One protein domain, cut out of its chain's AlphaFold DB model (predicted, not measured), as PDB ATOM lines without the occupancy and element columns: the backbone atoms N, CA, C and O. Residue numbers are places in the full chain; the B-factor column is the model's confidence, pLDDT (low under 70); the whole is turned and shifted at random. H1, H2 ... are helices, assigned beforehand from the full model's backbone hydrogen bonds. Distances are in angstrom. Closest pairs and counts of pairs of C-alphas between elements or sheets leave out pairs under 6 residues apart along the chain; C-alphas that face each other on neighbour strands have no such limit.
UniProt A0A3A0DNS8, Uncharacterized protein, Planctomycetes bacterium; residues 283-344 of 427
ATOM      1  N   ASP A 283     142.112 107.108 106.522       95.06
ATOM      2  CA  ASP A 283     142.665 107.682 105.287       95.06
ATOM      3  C   ASP A 283     143.461 108.975 105.559       95.06
ATOM      4  O   ASP A 283     143.201 110.056 105.024       95.06
ATOM      5  N   ILE A 284     144.485 108.873 106.409       94.69
ATOM      6  CA  ILE A 284     145.249 110.032 106.903       94.69
ATOM      7  C   ILE A 284     145.988 110.783 105.795       94.69
ATOM      8  O   ILE A 284     146.081 112.008 105.840       94.69
ATOM      9  N   ARG A 285     146.449 110.080 104.755       95.62
ATOM     10  CA  ARG A 285     147.079 110.720 103.589       95.62
ATOM     11  C   ARG A 285     146.109 111.635 102.850       95.62
ATOM     12  O   ARG A 285     146.473 112.755 102.514       95.62
ATOM     13  N   GLN A 286     144.872 111.182 102.639       96.81
ATOM     14  CA  GLN A 286     143.844 111.999 101.990       96.81
ATOM     15  C   GLN A 286     143.423 113.164 102.886       96.81
ATOM     16  O   GLN A 286     143.269 114.275 102.393       96.81
ATOM     17  N   ALA A 287     143.304 112.940 104.200       96.94
ATOM     18  CA  ALA A 287     143.000 114.001 105.159       96.94
ATOM     19  C   ALA A 287     144.054 115.121 105.125       96.94
ATOM     20  O   ALA A 287     143.709 116.299 105.058       96.94
ATOM     21  N   VAL A 288     145.342 114.761 105.124       97.12
ATOM     22  CA  VAL A 288     146.457 115.713 105.029       97.12
ATOM     23  C   VAL A 288     146.499 116.408 103.673       97.12
ATOM     24  O   VAL A 288     146.664 117.623 103.635       97.12
ATOM     25  N   ALA A 289     146.307 115.679 102.572       97.44
ATOM     26  CA  ALA A 289     146.246 116.274 101.239       97.44
ATOM     27  C   ALA A 289     145.088 117.275 101.110       97.44
ATOM     28  O   ALA A 289     145.270 118.352 100.549       97.44
ATOM     29  N   PHE A 290     143.926 116.955 101.688       98.00
ATOM     30  CA  PHE A 290     142.787 117.864 101.753       98.00
ATOM     31  C   PHE A 290     143.106 119.100 102.598       98.00
ATOM     32  O   PHE A 290     142.849 120.211 102.162       98.00
ATOM     33  N   MET A 291     143.727 118.952 103.773       98.00
ATOM     34  CA  MET A 291     144.167 120.115 104.556       98.00
ATOM     35  C   MET A 291     145.183 120.976 103.802       98.00
ATOM     36  O   MET A 291     145.102 122.197 103.856       98.00
ATOM     37  N   ALA A 292     146.108 120.354 103.075       97.56
ATOM     38  CA  ALA A 292     147.143 121.047 102.318       97.56
ATOM     39  C   ALA A 292     146.598 121.881 101.146       97.56
ATOM     40  O   ALA A 292     147.304 122.775 100.682       97.56
ATOM     41  N   SER A 293     145.366 121.630 100.680       97.75
ATOM     42  CA  SER A 293     144.721 122.454  99.648       97.75
ATOM     43  C   SER A 293     144.073 123.737 100.181       97.75
ATOM     44  O   SER A 293     143.496 124.482  99.393       97.75
ATOM     45  N   PHE A 294     144.143 123.985 101.491       98.00
ATOM     46  CA  PHE A 294     143.534 125.139 102.150       98.00
ATOM     47  C   PHE A 294     144.536 125.876 103.045       98.00
ATOM     48  O   PHE A 294     145.558 125.331 103.482       98.00
ATOM     49  N   GLU A 295     144.238 127.140 103.326       97.62
ATOM     50  CA  GLU A 295     144.983 127.936 104.297       97.62
ATOM     51  C   GLU A 295     144.566 127.577 105.732       97.62
ATOM     52  O   GLU A 295     143.614 126.836 105.969       97.62
ATOM     53  N   ARG A 296     145.293 128.074 106.738       96.25
ATOM     54  CA  ARG A 296     144.931 127.817 108.141       96.25
ATOM     55  C   ARG A 296     143.587 128.455 108.509       96.25
ATOM     56  O   ARG A 296     142.803 127.828 109.218       96.25
ATOM     57  N   ASP A 297     143.332 129.659 108.003       96.50
ATOM     58  CA  ASP A 297     142.145 130.471 108.313       96.50
ATOM     59  C   ASP A 297     140.872 129.974 107.612       96.50
ATOM     60  O   ASP A 297     139.766 130.411 107.915       96.50
ATOM     61  N   ASP A 298     141.021 129.017 106.697       97.19
ATOM     62  CA  ASP A 298     139.920 128.299 106.059       97.19
ATOM     63  C   ASP A 298     139.241 127.271 106.985       97.19
ATOM     64  O   ASP A 298     138.205 126.696 106.634       97.19
ATOM     65  N   PHE A 299     139.844 127.002 108.144       96.94
ATOM     66  CA  PHE A 299     139.326 126.111 109.174       96.94
ATOM     67  C   PHE A 299     138.858 126.904 110.398       96.94
ATOM     68  O   PHE A 299     139.289 128.041 110.593       96.94
ATOM     69  N   PRO A 300     138.017 126.310 111.268       95.06
ATOM     70  CA  PRO A 300     137.507 127.022 112.431       95.06
ATOM     71  C   PRO A 300     138.646 127.516 113.336       95.06
ATOM     72  O   PRO A 300     139.646 126.803 113.515       95.06
ATOM     73  N   PRO A 301     138.507 128.703 113.954       92.00
ATOM     74  CA  PRO A 301     139.515 129.217 114.868       92.00
ATOM     75  C   PRO A 301     139.734 128.223 116.010       92.00
ATOM     76  O   PRO A 301     138.804 127.568 116.481       92.00
ATOM     77  N   HIS A 302     140.989 128.087 116.440       88.50
ATOM     78  CA  HIS A 302     141.403 127.160 117.505       88.50
ATOM     79  C   HIS A 302     141.184 125.669 117.193       88.50
ATOM     80  O   HIS A 302     141.451 124.819 118.044       88.50
ATOM     81  N   TRP A 303     140.762 125.311 115.973       93.12
ATOM     82  CA  TRP A 303     140.606 123.911 115.590       93.12
ATOM     83  C   TRP A 303     141.949 123.180 115.584       93.12
ATOM     84  O   TRP A 303     142.925 123.607 114.956       93.12
ATOM     85  N   ASN A 304     141.990 122.039 116.265       91.81
ATOM     86  CA  ASN A 304     143.172 121.203 116.375       91.81
ATOM     87  C   ASN A 304     143.022 119.967 115.462       91.81
ATOM     88  O   ASN A 304     142.222 119.087 115.797       91.81
ATOM     89  N   PRO A 305     143.762 119.863 114.339       94.50
ATOM     90  CA  PRO A 305     143.529 118.826 113.334       94.50
ATOM     91  C   PRO A 305     143.772 117.411 113.887       94.50
ATOM     92  O   PRO A 305     144.590 117.228 114.791       94.50
ATOM     93  N   PRO A 306     143.097 116.369 113.379       92.00
ATOM     94  CA  PRO A 306     143.283 114.995 113.852       92.00
ATOM     95  C   PRO A 306     144.717 114.473 113.619       92.00
ATOM     96  O   PRO A 306     145.420 114.992 112.764       92.00
ATOM     97  N   PRO A 307     145.197 113.448 114.345       87.94
ATOM     98  CA  PRO A 307     144.466 112.677 115.336       87.94
ATOM     99  C   PRO A 307     144.314 113.440 116.654       87.94
ATOM    100  O   PRO A 307     145.292 113.819 117.301       87.94
ATOM    101  N   ALA A 308     143.064 113.633 117.070       74.25
ATOM    102  CA  ALA A 308     142.716 113.983 118.438       74.25
ATOM    103  C   ALA A 308     142.302 112.694 119.162       74.25
ATOM    104  O   ALA A 308     141.683 111.812 118.573       74.25
ATOM    105  N   ARG A 309     142.626 112.554 120.451       61.16
ATOM    106  CA  ARG A 309     142.390 111.311 121.219       61.16
ATOM    107  C   ARG A 309     140.911 110.960 121.471       61.16
ATOM    108  O   ARG A 309     140.645 110.004 122.190       61.16
ATOM    109  N   ARG A 310     139.940 111.716 120.951       58.00
ATOM    110  CA  ARG A 310     138.524 111.551 121.311       58.00
ATOM    111  C   ARG A 310     137.730 110.842 120.216       58.00
ATOM    112  O   ARG A 310     137.712 111.294 119.083       58.00
ATOM    113  N   GLY A 311     137.029 109.776 120.603       57.88
ATOM    114  CA  GLY A 311     135.837 109.284 119.901       57.88
ATOM    115  C   GLY A 311     136.044 108.423 118.653       57.88
ATOM    116  O   GLY A 311     135.053 107.961 118.099       57.88
ATOM    117  N   TYR A 312     137.278 108.164 118.214       59.22
ATOM    118  CA  TYR A 312     137.509 107.347 117.018       59.22
ATOM    119  C   TYR A 312     137.547 105.849 117.329       59.22
ATOM    120  O   TYR A 312     138.312 105.403 118.185       59.22
ATOM    121  N   THR A 313     136.774 105.065 116.572       65.62
ATOM    122  CA  THR A 313     136.816 103.592 116.590       65.62
ATOM    123  C   THR A 313     138.187 103.062 116.162       65.62
ATOM    124  O   THR A 313     138.669 102.069 116.698       65.62
ATOM    125  N   VAL A 314     138.833 103.756 115.221       71.56
ATOM    126  CA  VAL A 314     140.213 103.521 114.791       71.56
ATOM    127  C   VAL A 314     140.978 104.802 115.078       71.56
ATOM    128  O   VAL A 314     140.784 105.793 114.387       71.56
ATOM    129  N   SER A 315     141.794 104.824 116.133       74.69
ATOM    130  CA  SER A 315     142.583 106.014 116.459       74.69
ATOM    131  C   SER A 315     143.749 106.111 115.472       74.69
ATOM    132  O   SER A 315     144.647 105.264 115.526       74.69
ATOM    133  N   PRO A 316     143.749 107.093 114.550       83.00
ATOM    134  CA  PRO A 316     144.869 107.248 113.651       83.00
ATOM    135  C   PRO A 316     146.093 107.657 114.455       83.00
ATOM    136  O   PRO A 316     146.013 108.399 115.438       83.00
ATOM    137  N   LYS A 317     147.245 107.152 114.045       87.94
ATOM    138  CA  LYS A 317     148.482 107.393 114.766       87.94
ATOM    139  C   LYS A 317     149.068 108.733 114.365       87.94
ATOM    140  O   LYS A 317     149.070 109.100 113.194       87.94
ATOM    141  N   LEU A 318     149.614 109.450 115.343       89.94
ATOM    142  CA  LEU A 318     150.174 110.780 115.115       89.94
ATOM    143  C   LEU A 318     151.292 110.770 114.064       89.94
ATOM    144  O   LEU A 318     151.330 111.647 113.210       89.94
ATOM    145  N   TRP A 319     152.174 109.770 114.082       88.25
ATOM    146  CA  TRP A 319     153.270 109.691 113.112       88.25
ATOM    147  C   TRP A 319     152.801 109.356 111.695       88.25
ATOM    148  O   TRP A 319     153.464 109.785 110.763       88.25
ATOM    149  N   ASP A 320     151.667 108.671 111.499       90.56
ATOM    150  CA  ASP A 320     151.119 108.484 110.147       90.56
ATOM    151  C   ASP A 320     150.731 109.841 109.534       90.56
ATOM    152  O   ASP A 320     150.953 110.069 108.346       90.56
ATOM    153  N   ALA A 321     150.231 110.771 110.357       93.00
ATOM    154  CA  ALA A 321     149.956 112.139 109.928       93.00
ATOM    155  C   ALA A 321     151.246 112.931 109.670       93.00
ATOM    156  O   ALA A 321     151.354 113.578 108.636       93.00
ATOM    157  N   VAL A 322     152.256 112.826 110.543       92.62
ATOM    158  CA  VAL A 322     153.564 113.483 110.332       92.62
ATOM    159  C   VAL A 322     154.233 112.997 109.039       92.62
ATOM    160  O   VAL A 322     154.724 113.815 108.263       92.62
ATOM    161  N   ILE A 323     154.209 111.685 108.775       91.38
ATOM    162  CA  ILE A 323     154.715 111.098 107.525       91.38
ATOM    163  C   ILE A 323     153.955 111.675 106.334       91.38
ATOM    164  O   ILE A 323     154.577 112.156 105.395       91.38
ATOM    165  N   ALA A 324     152.620 111.669 106.380       93.88
ATOM    166  CA  ALA A 324     151.799 112.178 105.288       93.88
ATOM    167  C   ALA A 324     152.059 113.667 104.998       93.88
ATOM    168  O   ALA A 324     152.119 114.057 103.833       93.88
ATOM    169  N   VAL A 325     152.249 114.489 106.035       94.81
ATOM    170  CA  VAL A 325     152.572 115.923 105.905       94.81
ATOM    171  C   VAL A 325     153.920 116.120 105.219       94.81
ATOM    172  O   VAL A 325     154.058 116.975 104.345       94.81
ATOM    173  N   HIS A 326     154.903 115.291 105.569       91.44
ATOM    174  CA  HIS A 326     156.215 115.329 104.939       91.44
ATOM    175  C   HIS A 326     156.177 114.848 103.476       91.44
ATOM    176  O   HIS A 326     156.733 115.505 102.600       91.44
ATOM    177  N   GLU A 327     155.483 113.740 103.194       92.00
ATOM    178  CA  GLU A 327     155.354 113.167 101.845       92.00
ATOM    179  C   GLU A 327     154.593 114.088 100.873       92.00
ATOM    180  O   GLU A 327     154.874 114.082  99.676       92.00
ATOM    181  N   THR A 328     153.635 114.879 101.368       91.88
ATOM    182  CA  THR A 328     152.735 115.697 100.528       91.88
ATOM    183  C   THR A 328     153.300 117.092 100.222       91.88
ATOM    184  O   THR A 328     152.629 117.885  99.568       91.88
ATOM    185  N   ALA A 329     154.522 117.418 100.670       89.50
ATOM    186  CA  ALA A 329     155.082 118.775 100.599       89.50
ATOM    187  C   ALA A 329     154.084 119.831 101.122       89.50
ATOM    188  O   ALA A 329     153.802 120.837 100.470       89.50
ATOM    189  N   SER A 330     153.486 119.548 102.284       93.31
ATOM    190  CA  SER A 330     152.394 120.345 102.843       93.31
ATOM    191  C   SER A 330     152.813 121.774 103.227       93.31
ATOM    192  O   SER A 330     153.983 122.010 103.541       93.31
ATOM    193  N   PRO A 331     151.854 122.721 103.290       96.69
ATOM    194  CA  PRO A 331     152.094 124.080 103.771       96.69
ATOM    195  C   PRO A 331     152.765 124.136 105.152       96.69
ATOM    196  O   PRO A 331     152.591 123.246 105.992       96.69
ATOM    197  N   GLU A 332     153.489 125.229 105.415       96.25
ATOM    198  CA  GLU A 332     154.250 125.428 106.658       96.25
ATOM    199  C   GLU A 332     153.369 125.324 107.910       96.25
ATOM    200  O   GLU A 332     153.761 124.670 108.876       96.25
ATOM    201  N   TRP A 333     152.150 125.875 107.867       96.88
ATOM    202  CA  TRP A 333     151.212 125.838 108.993       96.88
ATOM    203  C   TRP A 333     150.844 124.407 109.412       96.88
ATOM    204  O   TRP A 333     150.666 124.121 110.594       96.88
ATOM    205  N   LEU A 334     150.726 123.486 108.452       96.44
ATOM    206  CA  LEU A 334     150.364 122.101 108.744       96.44
ATOM    207  C   LEU A 334     151.562 121.381 109.368       96.44
ATOM    208  O   LEU A 334     151.432 120.681 110.373       96.44
ATOM    209  N   SER A 335     152.748 121.626 108.807       94.81
ATOM    210  CA  SER A 335     154.015 121.111 109.326       94.81
ATOM    211  C   SER A 335     154.293 121.592 110.752       94.81
ATOM    212  O   SER A 335     154.707 120.785 111.585       94.81
ATOM    213  N   SER A 336     154.034 122.866 111.063       94.38
ATOM    214  CA  SER A 336     154.229 123.419 112.407       94.38
ATOM    215  C   SER A 336     153.271 122.793 113.424       94.38
ATOM    216  O   SER A 336     153.725 122.341 114.473       94.38
ATOM    217  N   VAL A 337     151.983 122.660 113.090       94.31
ATOM    218  CA  VAL A 337     150.968 122.071 113.981       94.31
ATOM    219  C   VAL A 337     151.278 120.608 114.309       94.31
ATOM    220  O   VAL A 337     151.204 120.192 115.468       94.31
ATOM    221  N   TYR A 338     151.644 119.792 113.317       94.12
ATOM    222  CA  TYR A 338     151.977 118.386 113.577       94.12
ATOM    223  C   TYR A 338     153.320 118.198 114.275       94.12
ATOM    224  O   TYR A 338     153.464 117.265 115.066       94.12
ATOM    225  N   ARG A 339     154.279 119.092 114.034       92.62
ATOM    226  CA  ARG A 339     155.537 119.131 114.776       92.62
ATOM    227  C   ARG A 339     155.304 119.462 116.244       92.62
ATOM    228  O   ARG A 339     155.809 118.744 117.097       92.62
ATOM    229  N   GLU A 340     154.493 120.471 116.541       91.12
ATOM    230  CA  GLU A 340     154.116 120.829 117.909       91.12
ATOM    231  C   GLU A 340     153.413 119.660 118.617       91.12
ATOM    232  O   GLU A 340     153.765 119.291 119.740       91.12
ATOM    233  N   LYS A 341     152.484 118.979 117.934       90.25
ATOM    234  CA  LYS A 341     151.861 117.752 118.457       90.25
ATOM    235  C   LYS A 341     152.877 116.654 118.741       90.25
ATOM    236  O   LYS A 341     152.743 115.966 119.751       90.25
ATOM    237  N   LEU A 342     153.845 116.449 117.849       90.38
ATOM    238  CA  LEU A 342     154.886 115.440 118.021       90.38
ATOM    239  C   LEU A 342     155.804 115.798 119.199       90.38
ATOM    240  O   LEU A 342     156.082 114.929 120.022       90.38
ATOM    241  N   ASP A 343     156.179 117.070 119.333       89.88
ATOM    242  CA  ASP A 343     156.940 117.597 120.468       89.88
ATOM    243  C   ASP A 343     156.191 117.358 121.785       89.88
ATOM    244  O   ASP A 343     156.749 116.794 122.728       89.88
ATOM    245  N   HIS A 344     154.900 117.700 121.854       84.56
ATOM    246  CA  HIS A 344     154.063 117.414 123.022       84.56
ATOM    247  C   HIS A 344     153.938 115.917 123.303       84.56
ATOM    248  O   HIS A 344     154.001 115.489 124.460       84.56
TER     249      HIS A 344
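What this domain is: This is residues 283 to 344 of the 427 residues of an uncharacterized protein of Planctomycetes bacterium (UniProt A0A3A0DNS8). A helical hairpin, H2 and H3, has a third helix, H1, packed on H2 at a steep angle, and a long stretch without a named element, residues 293 to 317, swings in a wide loop from the end of H1 round to the beginning of H2. The centres of the three helices make a triangle, with H1 close to H3 near the end of the one and the beginning of the other. The printed part has 62 residues with three named helices, H1, H2 and H3 in that order along the chain, and no named strand; the class is all helix, with 32 of the 62 residues in the helices. The whole is compact, with a radius of gyration of the C-alphas of 11.0 A, and spans 28 by 26 by 23 A.

How they stand to each other: Begin with H3, residues 332 to 344, the longest helix. H2, residues 318 to 327, touches it, and the two form a hairpin; look at the C-alphas of Val 322 and Tyr 338, their closest, 6.1 A apart. They run opposite ways at a shallow tilt of 29 degrees. Next find H1, residues 284 to 292, which touches H2: the closest C-alphas, those of Arg 285 and Ala 324, are 5.2 A apart. H1 and H2 run the same way at a steep tilt of 56 degrees. H1 and H3 are close but not clearly touching, with the C-alphas of Ala 292 and Leu 334 the closest at 7.3 A; they run opposite ways at a steep tilt of 48 degrees. In the backbones of H1, H2 and H3 every O i to N i+4 pair is within hydrogen-bond range.

Where its parts are: Find C-alpha 332 at (154.250, 125.428, 106.658); from there the 13 residues of H3 run 18.2 A to C-alpha 344 at (154.063, 117.414, 123.022). H2 has 10 residues, Leu 318 to Glu 327, and measures 14.4 A from first to last C-alpha. H1 has 9 residues and begins at C-alpha 284, at (145.249, 110.032, 106.903); it measures 12.1 A to C-alpha 292.

The domain as a whole: The two C-alphas farthest apart are those of Thr 313 and Glu 332, at 29.7 A. The printed part runs from 283 to 344 with no cut, and its first and last C-alphas are 23.2 A apart. The link from H1 to H2 is long, with 25 residues whose C-alphas lie 5 to 18 A from the mean of the C-alphas; the link from H2 to H3 is tight, with 4 residues. Look at the B-factor column for the pLDDT: its mean over the printed part is 89.9, and residues 309 to 313, in the long link, are under 70.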